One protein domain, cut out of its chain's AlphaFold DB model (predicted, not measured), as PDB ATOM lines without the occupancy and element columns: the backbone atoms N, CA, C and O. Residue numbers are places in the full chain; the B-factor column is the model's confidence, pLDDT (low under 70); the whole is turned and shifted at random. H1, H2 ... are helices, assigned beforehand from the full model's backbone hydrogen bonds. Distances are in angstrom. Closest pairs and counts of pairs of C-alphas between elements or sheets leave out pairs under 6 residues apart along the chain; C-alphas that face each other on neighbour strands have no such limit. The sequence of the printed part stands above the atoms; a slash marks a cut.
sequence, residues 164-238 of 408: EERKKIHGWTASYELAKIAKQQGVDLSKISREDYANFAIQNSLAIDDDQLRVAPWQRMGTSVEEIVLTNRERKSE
ATOM      1  N   GLU A 164       3.225   7.516  48.908       90.50
ATOM      2  CA  GLU A 164       2.836   6.471  49.865       90.50
ATOM      3  C   GLU A 164       2.758   5.071  49.241       90.50
ATOM      4  O   GLU A 164       2.933   4.074  49.938       90.50
ATOM      5  N   GLU A 165       2.508   4.961  47.936       90.19
ATOM      6  CA  GLU A 165       2.591   3.685  47.215       90.19
ATOM      7  C   GLU A 165       4.044   3.302  46.930       90.19
ATOM      8  O   GLU A 165       4.415   2.143  47.106       90.19
ATOM      9  N   ARG A 166       4.889   4.278  46.580       91.69
ATOM     10  CA  ARG A 166       6.321   4.062  46.323       91.69
ATOM     11  C   ARG A 166       7.072   3.548  47.548       91.69
ATOM     12  O   ARG A 166       7.849   2.607  47.433       91.69
ATOM     13  N   LYS A 167       6.752   4.058  48.739       91.44
ATOM     14  CA  LYS A 167       7.342   3.581  50.006       91.44
ATOM     15  C   LYS A 167       7.051   2.112  50.332       91.44
ATOM     16  O   LYS A 167       7.754   1.528  51.158       91.44
ATOM     17  N   LYS A 168       6.011   1.520  49.728       88.12
ATOM     18  CA  LYS A 168       5.594   0.125  49.966       88.12
ATOM     19  C   LYS A 168       6.309  -0.879  49.066       88.12
ATOM     20  O   LYS A 168       6.303  -2.069  49.380       88.12
ATOM     21  N   ILE A 169       6.884  -0.432  47.951       86.69
ATOM     22  CA  ILE A 169       7.614  -1.302  47.025       86.69
ATOM     23  C   ILE A 169       9.113  -1.262  47.324       86.69
ATOM     24  O   ILE A 169       9.641  -0.257  47.794       86.69
ATOM     25  N   HIS A 170       9.789  -2.382  47.076       87.38
ATOM     26  CA  HIS A 170      11.198  -2.578  47.414       87.38
ATOM     27  C   HIS A 170      11.932  -3.389  46.335       87.38
ATOM     28  O   HIS A 170      11.300  -3.958  45.436       87.38
ATOM     29  N   GLY A 171      13.261  -3.422  46.415       86.06
ATOM     30  CA  GLY A 171      14.127  -4.236  45.566       86.06
ATOM     31  C   GLY A 171      13.934  -3.969  44.068       86.06
ATOM     32  O   GLY A 171      13.872  -2.825  43.612       86.06
ATOM     33  N   TRP A 172      13.798  -5.038  43.278       85.62
ATOM     34  CA  TRP A 172      13.624  -4.953  41.822       85.62
ATOM     35  C   TRP A 172      12.383  -4.170  41.389       85.62
ATOM     36  O   TRP A 172      12.469  -3.360  40.468       85.62
ATOM     37  N   THR A 173      11.245  -4.339  42.068       88.19
ATOM     38  CA  THR A 173      10.026  -3.583  41.743       88.19
ATOM     39  C   THR A 173      10.239  -2.084  41.943       88.19
ATOM     40  O   THR A 173       9.811  -1.289  41.105       88.19
ATOM     41  N   ALA A 174      10.951  -1.695  43.007       89.94
ATOM     42  CA  ALA A 174      11.325  -0.302  43.230       89.94
ATOM     43  C   ALA A 174      12.290   0.216  42.150       89.94
ATOM     44  O   ALA A 174      12.119   1.334  41.673       89.94
ATOM     45  N   SER A 175      13.250  -0.602  41.707       93.31
ATOM     46  CA  SER A 175      14.172  -0.252  40.615       93.31
ATOM     47  C   SER A 175      13.452  -0.015  39.285       93.31
ATOM     48  O   SER A 175      13.771   0.941  38.583       93.31
ATOM     49  N   TYR A 176      12.468  -0.847  38.941       93.12
ATOM     50  CA  TYR A 176      11.680  -0.684  37.714       93.12
ATOM     51  C   TYR A 176      10.867   0.606  37.732       93.12
ATOM     52  O   TYR A 176      10.813   1.331  36.739       93.12
ATOM     53  N   GLU A 177      10.257   0.921  38.873       94.12
ATOM     54  CA  GLU A 177       9.534   2.177  39.039       94.12
ATOM     55  C   GLU A 177      10.477   3.383  38.970       94.12
ATOM     56  O   GLU A 177      10.161   4.388  38.333       94.12
ATOM     57  N   LEU A 178      11.678   3.262  39.542       95.69
ATOM     58  CA  LEU A 178      12.700   4.301  39.477       95.69
ATOM     59  C   LEU A 178      13.121   4.591  38.030       95.69
ATOM     60  O   LEU A 178      13.248   5.756  37.652       95.69
ATOM     61  N   ALA A 179      13.259   3.550  37.204       96.62
ATOM     62  CA  ALA A 179      13.546   3.677  35.778       96.62
ATOM     63  C   ALA A 179      12.421   4.391  35.011       96.62
ATOM     64  O   ALA A 179      12.698   5.241  34.163       96.62
ATOM     65  N   LYS A 180      11.147   4.101  35.319       95.12
ATOM     66  CA  LYS A 180      10.000   4.788  34.694       95.12
ATOM     67  C   LYS A 180       9.997   6.276  35.029       95.12
ATOM     68  O   LYS A 180       9.870   7.102  34.127       95.12
ATOM     69  N   ILE A 181      10.201   6.608  36.304       94.94
ATOM     70  CA  ILE A 181      10.282   7.995  36.769       94.94
ATOM     71  C   ILE A 181      11.454   8.718  36.099       94.94
ATOM     72  O   ILE A 181      11.298   9.846  35.639       94.94
ATOM     73  N   ALA A 182      12.618   8.077  35.990       96.12
ATOM     74  CA  ALA A 182      13.770   8.671  35.325       96.12
ATOM     75  C   ALA A 182      13.508   8.951  33.839       96.12
ATOM     76  O   ALA A 182      13.788  10.058  33.380       96.12
ATOM     77  N   LYS A 183      12.885   8.009  33.110       94.56
ATOM     78  CA  LYS A 183      12.460   8.216  31.714       94.56
ATOM     79  C   LYS A 183      11.509   9.418  31.590       94.56
ATOM     80  O   LYS A 183      11.700  10.242  30.702       94.56
ATOM     81  N   GLN A 184      10.551   9.572  32.509       92.12
ATOM     82  CA  GLN A 184       9.635  10.728  32.545       92.12
ATOM     83  C   GLN A 184      10.351  12.051  32.860       92.12
ATOM     84  O   GLN A 184      10.016  13.092  32.301       92.12
ATOM     85  N   GLN A 185      11.357  12.021  33.736       93.56
ATOM     86  CA  GLN A 185      12.156  13.194  34.109       93.56
ATOM     87  C   GLN A 185      13.273  13.515  33.100       93.56
ATOM     88  O   GLN A 185      13.989  14.500  33.280       93.56
ATOM     89  N   GLY A 186      13.451  12.703  32.051       94.12
ATOM     90  CA  GLY A 186      14.550  12.848  31.093       94.12
ATOM     91  C   GLY A 186      15.933  12.575  31.698       94.12
ATOM     92  O   GLY A 186      16.934  13.087  31.197       94.12
ATOM     93  N   VAL A 187      15.996  11.796  32.780       95.69
ATOM     94  CA  VAL A 187      17.234  11.416  33.469       95.69
ATOM     95  C   VAL A 187      17.695  10.050  32.969       95.69
ATOM     96  O   VAL A 187      16.943   9.079  32.985       95.69
ATOM     97  N   ASP A 188      18.958   9.960  32.557       95.81
ATOM     98  CA  ASP A 188      19.589   8.702  32.161       95.81
ATOM     99  C   ASP A 188      20.359   8.094  33.348       95.81
ATOM    100  O   ASP A 188      21.503   8.462  33.631       95.81
ATOM    101  N   LEU A 189      19.722   7.150  34.049       95.25
ATOM    102  CA  LEU A 189      20.294   6.461  35.214       95.25
ATOM    103  C   LEU A 189      21.517   5.600  34.869       95.25
ATOM    104  O   LEU A 189      22.272   5.221  35.768       95.25
ATOM    105  N   SER A 190      21.747   5.303  33.586       93.12
ATOM    106  CA  SER A 190      22.945   4.578  33.156       93.12
ATOM    107  C   SER A 190      24.211   5.440  33.185       93.12
ATOM    108  O   SER A 190      25.319   4.907  33.160       93.12
ATOM    109  N   LYS A 191      24.074   6.770  33.279       92.25
ATOM    110  CA  LYS A 191      25.209   7.710  33.248       92.25
ATOM    111  C   LYS A 191      25.589   8.297  34.595       92.25
ATOM    112  O   LYS A 191      26.571   9.031  34.672       92.25
ATOM    113  N   ILE A 192      24.825   7.998  35.636       91.94
ATOM    114  CA  ILE A 192      25.071   8.525  36.975       91.94
ATOM    115  C   ILE A 192      25.868   7.530  37.821       91.94
ATOM    116  O   ILE A 192      25.841   6.315  37.588       91.94
ATOM    117  N   SER A 193      26.568   8.056  38.824       89.94
ATOM    118  CA  SER A 193      27.311   7.244  39.785       89.94
ATOM    119  C   SER A 193      26.376   6.346  40.610       89.94
ATOM    120  O   SER A 193      25.153   6.521  40.620       89.94
ATOM    121  N   ARG A 194      26.938   5.367  41.328       90.12
ATOM    122  CA  ARG A 194      26.156   4.520  42.246       90.12
ATOM    123  C   ARG A 194      25.520   5.360  43.358       90.12
ATOM    124  O   ARG A 194      24.384   5.111  43.747       90.12
ATOM    125  N   GLU A 195      26.247   6.350  43.856       92.00
ATOM    126  CA  GLU A 195      25.826   7.281  44.897       92.00
ATOM    127  C   GLU A 195      24.691   8.173  44.414       92.00
ATOM    128  O   GLU A 195      23.698   8.346  45.118       92.00
ATOM    129  N   ASP A 196      24.805   8.698  43.195       94.69
ATOM    130  CA  ASP A 196      23.744   9.491  42.580       94.69
ATOM    131  C   ASP A 196      22.508   8.639  42.307       94.69
ATOM    132  O   ASP A 196      21.392   9.114  42.496       94.69
ATOM    133  N   TYR A 197      22.682   7.364  41.946       95.50
ATOM    134  CA  TYR A 197      21.571   6.430  41.801       95.50
ATOM    135  C   TYR A 197      20.857   6.171  43.137       95.50
ATOM    136  O   TYR A 197      19.629   6.246  43.204       95.50
ATOM    137  N   ALA A 198      21.611   5.971  44.223       95.81
ATOM    138  CA  ALA A 198      21.056   5.871  45.573       95.81
ATOM    139  C   ALA A 198      20.331   7.161  45.999       95.81
ATOM    140  O   ALA A 198      19.221   7.115  46.529       95.81
ATOM    141  N   ASN A 199      20.917   8.331  45.728       97.12
ATOM    142  CA  ASN A 199      20.295   9.622  46.022       97.12
ATOM    143  C   ASN A 199      19.013   9.835  45.200       97.12
ATOM    144  O   ASN A 199      18.023  10.335  45.734       97.12
ATOM    145  N   PHE A 200      19.001   9.420  43.932       97.62
ATOM    146  CA  PHE A 200      17.821   9.477  43.073       97.62
ATOM    147  C   PHE A 200      16.700   8.565  43.597       97.62
ATOM    148  O   PHE A 200      15.535   8.967  43.605       97.62
ATOM    149  N   ALA A 201      17.039   7.379  44.114       97.12
ATOM    150  CA  ALA A 201      16.091   6.488  44.786       97.12
ATOM    151  C   ALA A 201      15.471   7.138  46.038       97.12
ATOM    152  O   ALA A 201      14.247   7.139  46.196       97.12
ATOM    153  N   ILE A 202      16.295   7.783  46.874       97.06
ATOM    154  CA  ILE A 202      15.850   8.527  48.067       97.06
ATOM    155  C   ILE A 202      14.900   9.667  47.687       97.06
ATOM    156  O   ILE A 202      13.805   9.770  48.241       97.06
ATOM    157  N   GLN A 203      15.281  10.499  46.711       96.31
ATOM    158  CA  GLN A 203      14.464  11.624  46.236       96.31
ATOM    159  C   GLN A 203      13.091  11.173  45.724       96.31
ATOM    160  O   GLN A 203      12.113  11.913  45.832       96.31
ATOM    161  N   ASN A 204      13.006   9.946  45.210       95.81
ATOM    162  CA  ASN A 204      11.779   9.371  44.678       95.81
ATOM    163  C   ASN A 204      11.075   8.402  45.638       95.81
ATOM    164  O   ASN A 204      10.080   7.799  45.236       95.81
ATOM    165  N   SER A 205      11.514   8.309  46.900       95.75
ATOM    166  CA  SER A 205      10.902   7.467  47.940       95.75
ATOM    167  C   SER A 205      10.796   5.981  47.559       95.75
ATOM    168  O   SER A 205       9.773   5.349  47.817       95.75
ATOM    169  N   LEU A 206      11.838   5.434  46.927       93.38
ATOM    170  CA  LEU A 206      11.892   4.049  46.450       93.38
ATOM    171  C   LEU A 206      13.050   3.297  47.111       93.38
ATOM    172  O   LEU A 206      14.202   3.712  47.008       93.38
ATOM    173  N   ALA A 207      12.742   2.191  47.790       91.56
ATOM    174  CA  ALA A 207      13.728   1.396  48.517       91.56
ATOM    175  C   ALA A 207      14.361   0.324  47.613       91.56
ATOM    176  O   ALA A 207      13.812  -0.763  47.460       91.56
ATOM    177  N   ILE A 208      15.500   0.636  46.995       90.06
ATOM    178  CA  ILE A 208      16.319  -0.346  46.265       90.06
ATOM    179  C   ILE A 208      17.409  -0.925  47.177       90.06
ATOM    180  O   ILE A 208      17.938  -0.214  48.033       90.06
ATOM    181  N   ASP A 209      17.750  -2.197  46.973       87.75
ATOM    182  CA  ASP A 209      18.696  -2.927  47.821       87.75
ATOM    183  C   ASP A 209      20.119  -2.932  47.230       87.75
ATOM    184  O   ASP A 209      20.388  -2.394  46.148       87.75
ATOM    185  N   ASP A 210      21.064  -3.549  47.943       83.62
ATOM    186  CA  ASP A 210      22.470  -3.608  47.547       83.62
ATOM    187  C   ASP A 210      22.679  -4.334  46.213       83.62
ATOM    188  O   ASP A 210      23.563  -3.949  45.446       83.62
ATOM    189  N   ASP A 211      21.834  -5.316  45.895       83.06
ATOM    190  CA  ASP A 211      21.852  -6.000  44.604       83.06
ATOM    191  C   ASP A 211      21.543  -5.040  43.446       83.06
ATOM    192  O   ASP A 211      22.316  -4.986  42.488       83.06
ATOM    193  N   GLN A 212      20.491  -4.213  43.546       89.25
ATOM    194  CA  GLN A 212      20.147  -3.238  42.498       89.25
ATOM    195  C   GLN A 212      21.182  -2.112  42.388       89.25
ATOM    196  O   GLN A 212      21.380  -1.561  41.312       89.25
ATOM    197  N   LEU A 213      21.910  -1.792  43.459       89.56
ATOM    198  CA  LEU A 213      23.020  -0.831  43.403       89.56
ATOM    199  C   LEU A 213      24.264  -1.378  42.674       89.56
ATOM    200  O   LEU A 213      25.138  -0.601  42.270       89.56
ATOM    201  N   ARG A 214      24.374  -2.702  42.521       85.25
ATOM    202  CA  ARG A 214      25.524  -3.393  41.907       85.25
ATOM    203  C   ARG A 214      25.293  -3.803  40.457       85.25
ATOM    204  O   ARG A 214      26.242  -4.254  39.810       85.25
ATOM    205  N   VAL A 215      24.078  -3.633  39.945       87.44
ATOM    206  CA  VAL A 215      23.732  -3.944  38.554       87.44
ATOM    207  C   VAL A 215      24.470  -3.039  37.585       87.44
ATOM    208  O   VAL A 215      24.686  -1.856  37.871       87.44
ATOM    209  N   ALA A 216      24.801  -3.591  36.421       89.44
ATOM    210  CA  ALA A 216      25.370  -2.844  35.314       89.44
ATOM    211  C   ALA A 216      24.506  -1.605  34.992       89.44
ATOM    212  O   ALA A 216      23.276  -1.679  35.061       89.44
ATOM    213  N   PRO A 217      25.103  -0.461  34.623       90.06
ATOM    214  CA  PRO A 217      24.389   0.819  34.556       90.06
ATOM    215  C   PRO A 217      23.204   0.814  33.599       90.06
ATOM    216  O   PRO A 217      22.167   1.408  33.885       90.06
ATOM    217  N   TRP A 218      23.326   0.088  32.491       91.00
ATOM    218  CA  TRP A 218      22.251  -0.069  31.522       91.00
ATOM    219  C   TRP A 218      20.995  -0.720  32.134       91.00
ATOM    220  O   TRP A 218      19.885  -0.364  31.746       91.00
ATOM    221  N   GLN A 219      21.138  -1.612  33.128       91.94
ATOM    222  CA  GLN A 219      20.001  -2.281  33.782       91.94
ATOM    223  C   GLN A 219      19.152  -1.306  34.595       91.94
ATOM    224  O   GLN A 219      17.957  -1.533  34.769       91.94
ATOM    225  N   ARG A 220      19.731  -0.184  35.038       93.69
ATOM    226  CA  ARG A 220      19.017   0.859  35.790       93.69
ATOM    227  C   ARG A 220      17.953   1.565  34.949       93.69
ATOM    228  O   ARG A 220      17.100   2.239  35.511       93.69
ATOM    229  N   MET A 221      18.003   1.413  33.624       94.69
ATOM    230  CA  MET A 221      17.004   1.943  32.691       94.69
ATOM    231  C   MET A 221      15.890   0.941  32.355       94.69
ATOM    232  O   MET A 221      14.931   1.315  31.674       94.69
ATOM    233  N   GLY A 222      15.988  -0.302  32.836       93.12
ATOM    234  CA  GLY A 222      14.966  -1.324  32.646       93.12
ATOM    235  C   GLY A 222      13.718  -1.035  33.475       93.12
ATOM    236  O   GLY A 222      13.780  -0.914  34.698       93.12
ATOM    237  N   THR A 223      12.573  -0.932  32.808       93.25
ATOM    238  CA  THR A 223      11.273  -0.609  33.420       93.25
ATOM    239  C   THR A 223      10.424  -1.831  33.747       93.25
ATOM    240  O   THR A 223       9.357  -1.696  34.355       93.25
ATOM    241  N   SER A 224      10.896  -3.019  33.373       87.06
ATOM    242  CA  SER A 224      10.322  -4.304  33.748       87.06
ATOM    243  C   SER A 224      11.389  -5.398  33.746       87.06
ATOM    244  O   SER A 224      12.505  -5.206  33.251       87.06
ATOM    245  N   VAL A 225      11.042  -6.564  34.292       85.06
ATOM    246  CA  VAL A 225      11.939  -7.722  34.280       85.06
ATOM    247  C   VAL A 225      12.144  -8.257  32.861       85.06
ATOM    248  O   VAL A 225      13.258  -8.630  32.506       85.06
ATOM    249  N   GLU A 226      11.104  -8.235  32.028       85.38
ATOM    250  CA  GLU A 226      11.137  -8.710  30.644       85.38
ATOM    251  C   GLU A 226      12.087  -7.869  29.787       85.38
ATOM    252  O   GLU A 226      12.872  -8.433  29.028       85.38
ATOM    253  N   GLU A 227      12.066  -6.538  29.949       89.38
ATOM    254  CA  GLU A 227      12.995  -5.623  29.266       89.38
ATOM    255  C   GLU A 227      14.445  -5.964  29.634       89.38
ATOM    256  O   GLU A 227      15.292  -6.118  28.757       89.38
ATOM    257  N   ILE A 228      14.732  -6.165  30.925       89.25
ATOM    258  CA  ILE A 228      16.097  -6.470  31.365       89.25
ATOM    259  C   ILE A 228      16.548  -7.857  30.908       89.25
ATOM    260  O   ILE A 228      17.695  -8.013  30.491       89.25
ATOM    261  N   VAL A 229      15.684  -8.871  30.974       86.44
ATOM    262  CA  VAL A 229      16.000 -10.223  30.492       86.44
ATOM    263  C   VAL A 229      16.286 -10.204  28.989       86.44
ATOM    264  O   VAL A 229      17.294 -10.765  28.559       86.44
ATOM    265  N   LEU A 230      15.469  -9.504  28.197       88.06
ATOM    266  CA  LEU A 230      15.686  -9.376  26.758       88.06
ATOM    267  C   LEU A 230      17.023  -8.690  26.448       88.06
ATOM    268  O   LEU A 230      17.844  -9.252  25.724       88.06
ATOM    269  N   THR A 231      17.294  -7.532  27.055       90.56
ATOM    270  CA  THR A 231      18.557  -6.811  26.840       90.56
ATOM    271  C   THR A 231      19.769  -7.578  27.383       90.56
ATOM    272  O   THR A 231      20.849  -7.510  26.800       90.56
ATOM    273  N   ASN A 232      19.620  -8.355  28.464       88.75
ATOM    274  CA  ASN A 232      20.670  -9.269  28.928       88.75
ATOM    275  C   ASN A 232      21.014 -10.287  27.838       88.75
ATOM    276  O   ASN A 232      22.192 -10.523  27.583       88.75
ATOM    277  N   ARG A 233      20.005 -10.884  27.194       88.69
ATOM    278  CA  ARG A 233      20.205 -11.866  26.123       88.69
ATOM    279  C   ARG A 233      20.903 -11.251  24.912       88.69
ATOM    280  O   ARG A 233      21.840 -11.846  24.387       88.69
ATOM    281  N   GLU A 234      20.494 -10.048  24.516       92.69
ATOM    282  CA  GLU A 234      21.140  -9.284  23.442       92.69
ATOM    283  C   GLU A 234      22.614  -9.019  23.767       92.69
ATOM    284  O   GLU A 234      23.494  -9.402  23.002       92.69
ATOM    285  N   ARG A 235      22.913  -8.486  24.955       91.75
ATOM    286  CA  ARG A 235      24.295  -8.209  25.381       91.75
ATOM    287  C   ARG A 235      25.150  -9.464  25.511       91.75
ATOM    288  O   ARG A 235      26.323  -9.440  25.161       91.75
ATOM    289  N   LYS A 236      24.580 -10.576  25.979       92.25
ATOM    290  CA  LYS A 236      25.271 -11.874  25.985       92.25
ATOM    291  C   LYS A 236      25.635 -12.324  24.575       92.25
ATOM    292  O   LYS A 236      26.723 -12.847  24.378       92.25
ATOM    293  N   SER A 237      24.763 -12.084  23.594       92.44
ATOM    294  CA  SER A 237      25.035 -12.431  22.193       92.44
ATOM    295  C   SER A 237      26.147 -11.587  21.552       92.44
ATOM    296  O   SER A 237      26.735 -12.008  20.558       92.44
ATOM    297  N   GLU A 238      26.480 -10.429  22.134       94.69
ATOM    298  CA  GLU A 238      27.612  -9.589  21.718       94.69
ATOM    299  C   GLU A 238      28.965 -10.104  22.246       94.69
ATOM    300  O   GLU A 238      30.025  -9.659  21.790       94.69
TER     301      GLU A 238
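What this domain is: This is residues 164 to 238 of the 408 residues of an uncharacterized protein of Candidatus Yonathbacteria bacterium (UniProt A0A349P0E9). Four helices make a small cluster round H1, the longest: H2 lies crosswise near it, and short H3 and H4 pack on it. H5 reaches away from this cluster as an arm, and residues 233 to 238 stick out. You are reading 75 residues with five named helices, H1 to H5 in chain order, and no named strand: all helix. The printed part is compact, with a radius of gyration of the C-alphas of 11.8 A, yet elongated, spanning 39 by 24 by 22 A.

How they stand to each other: Start at H1, residues 171 to 185. It touches H4, residues 217 to 221; look at the closest C-alphas, of Ala 179 and Met 221, 4.9 A apart. With residues 171 to 175 alone, H1 touches H3, residues 210 to 214, closest at C-alphas 172 and 212, 6.8 A. H2, residues 194 to 203, touches H3, closest at C-alphas 194 and 213, 6.3 A. H2 is close to H1 but not clearly touching, about perpendicular at 82 degrees; their closest C-alphas, 178 and 201, are 6.7 A apart. H5, residues 225 to 237, is close to H4 but not clearly touching, closest at C-alphas 219 and 228, 6.2 A. H2 and H5 are apart. Every O i to N i+4 pair is within hydrogen-bond range in H1, H2, H3 and H5; H4 has 0 of 1, but 2 of 2 O i to N i+3 pairs.

Where its parts are: Find C-alpha 171 at (14.127, -4.236, 45.566); H1 runs 21.0 A from there to C-alpha 185. H2 is 14.3 A long, H3 6.4 A and H4 7.7 A. H5 runs 18.4 A to C-alpha 237 at (25.035, -12.431, 22.193).

The domain as a whole: The C-alphas of Glu 164 and Glu 238 are the two farthest apart, at 40.8 A. The printed part has no cut and no long link. Its mean pLDDT is 91.6, and no printed residue is under 70.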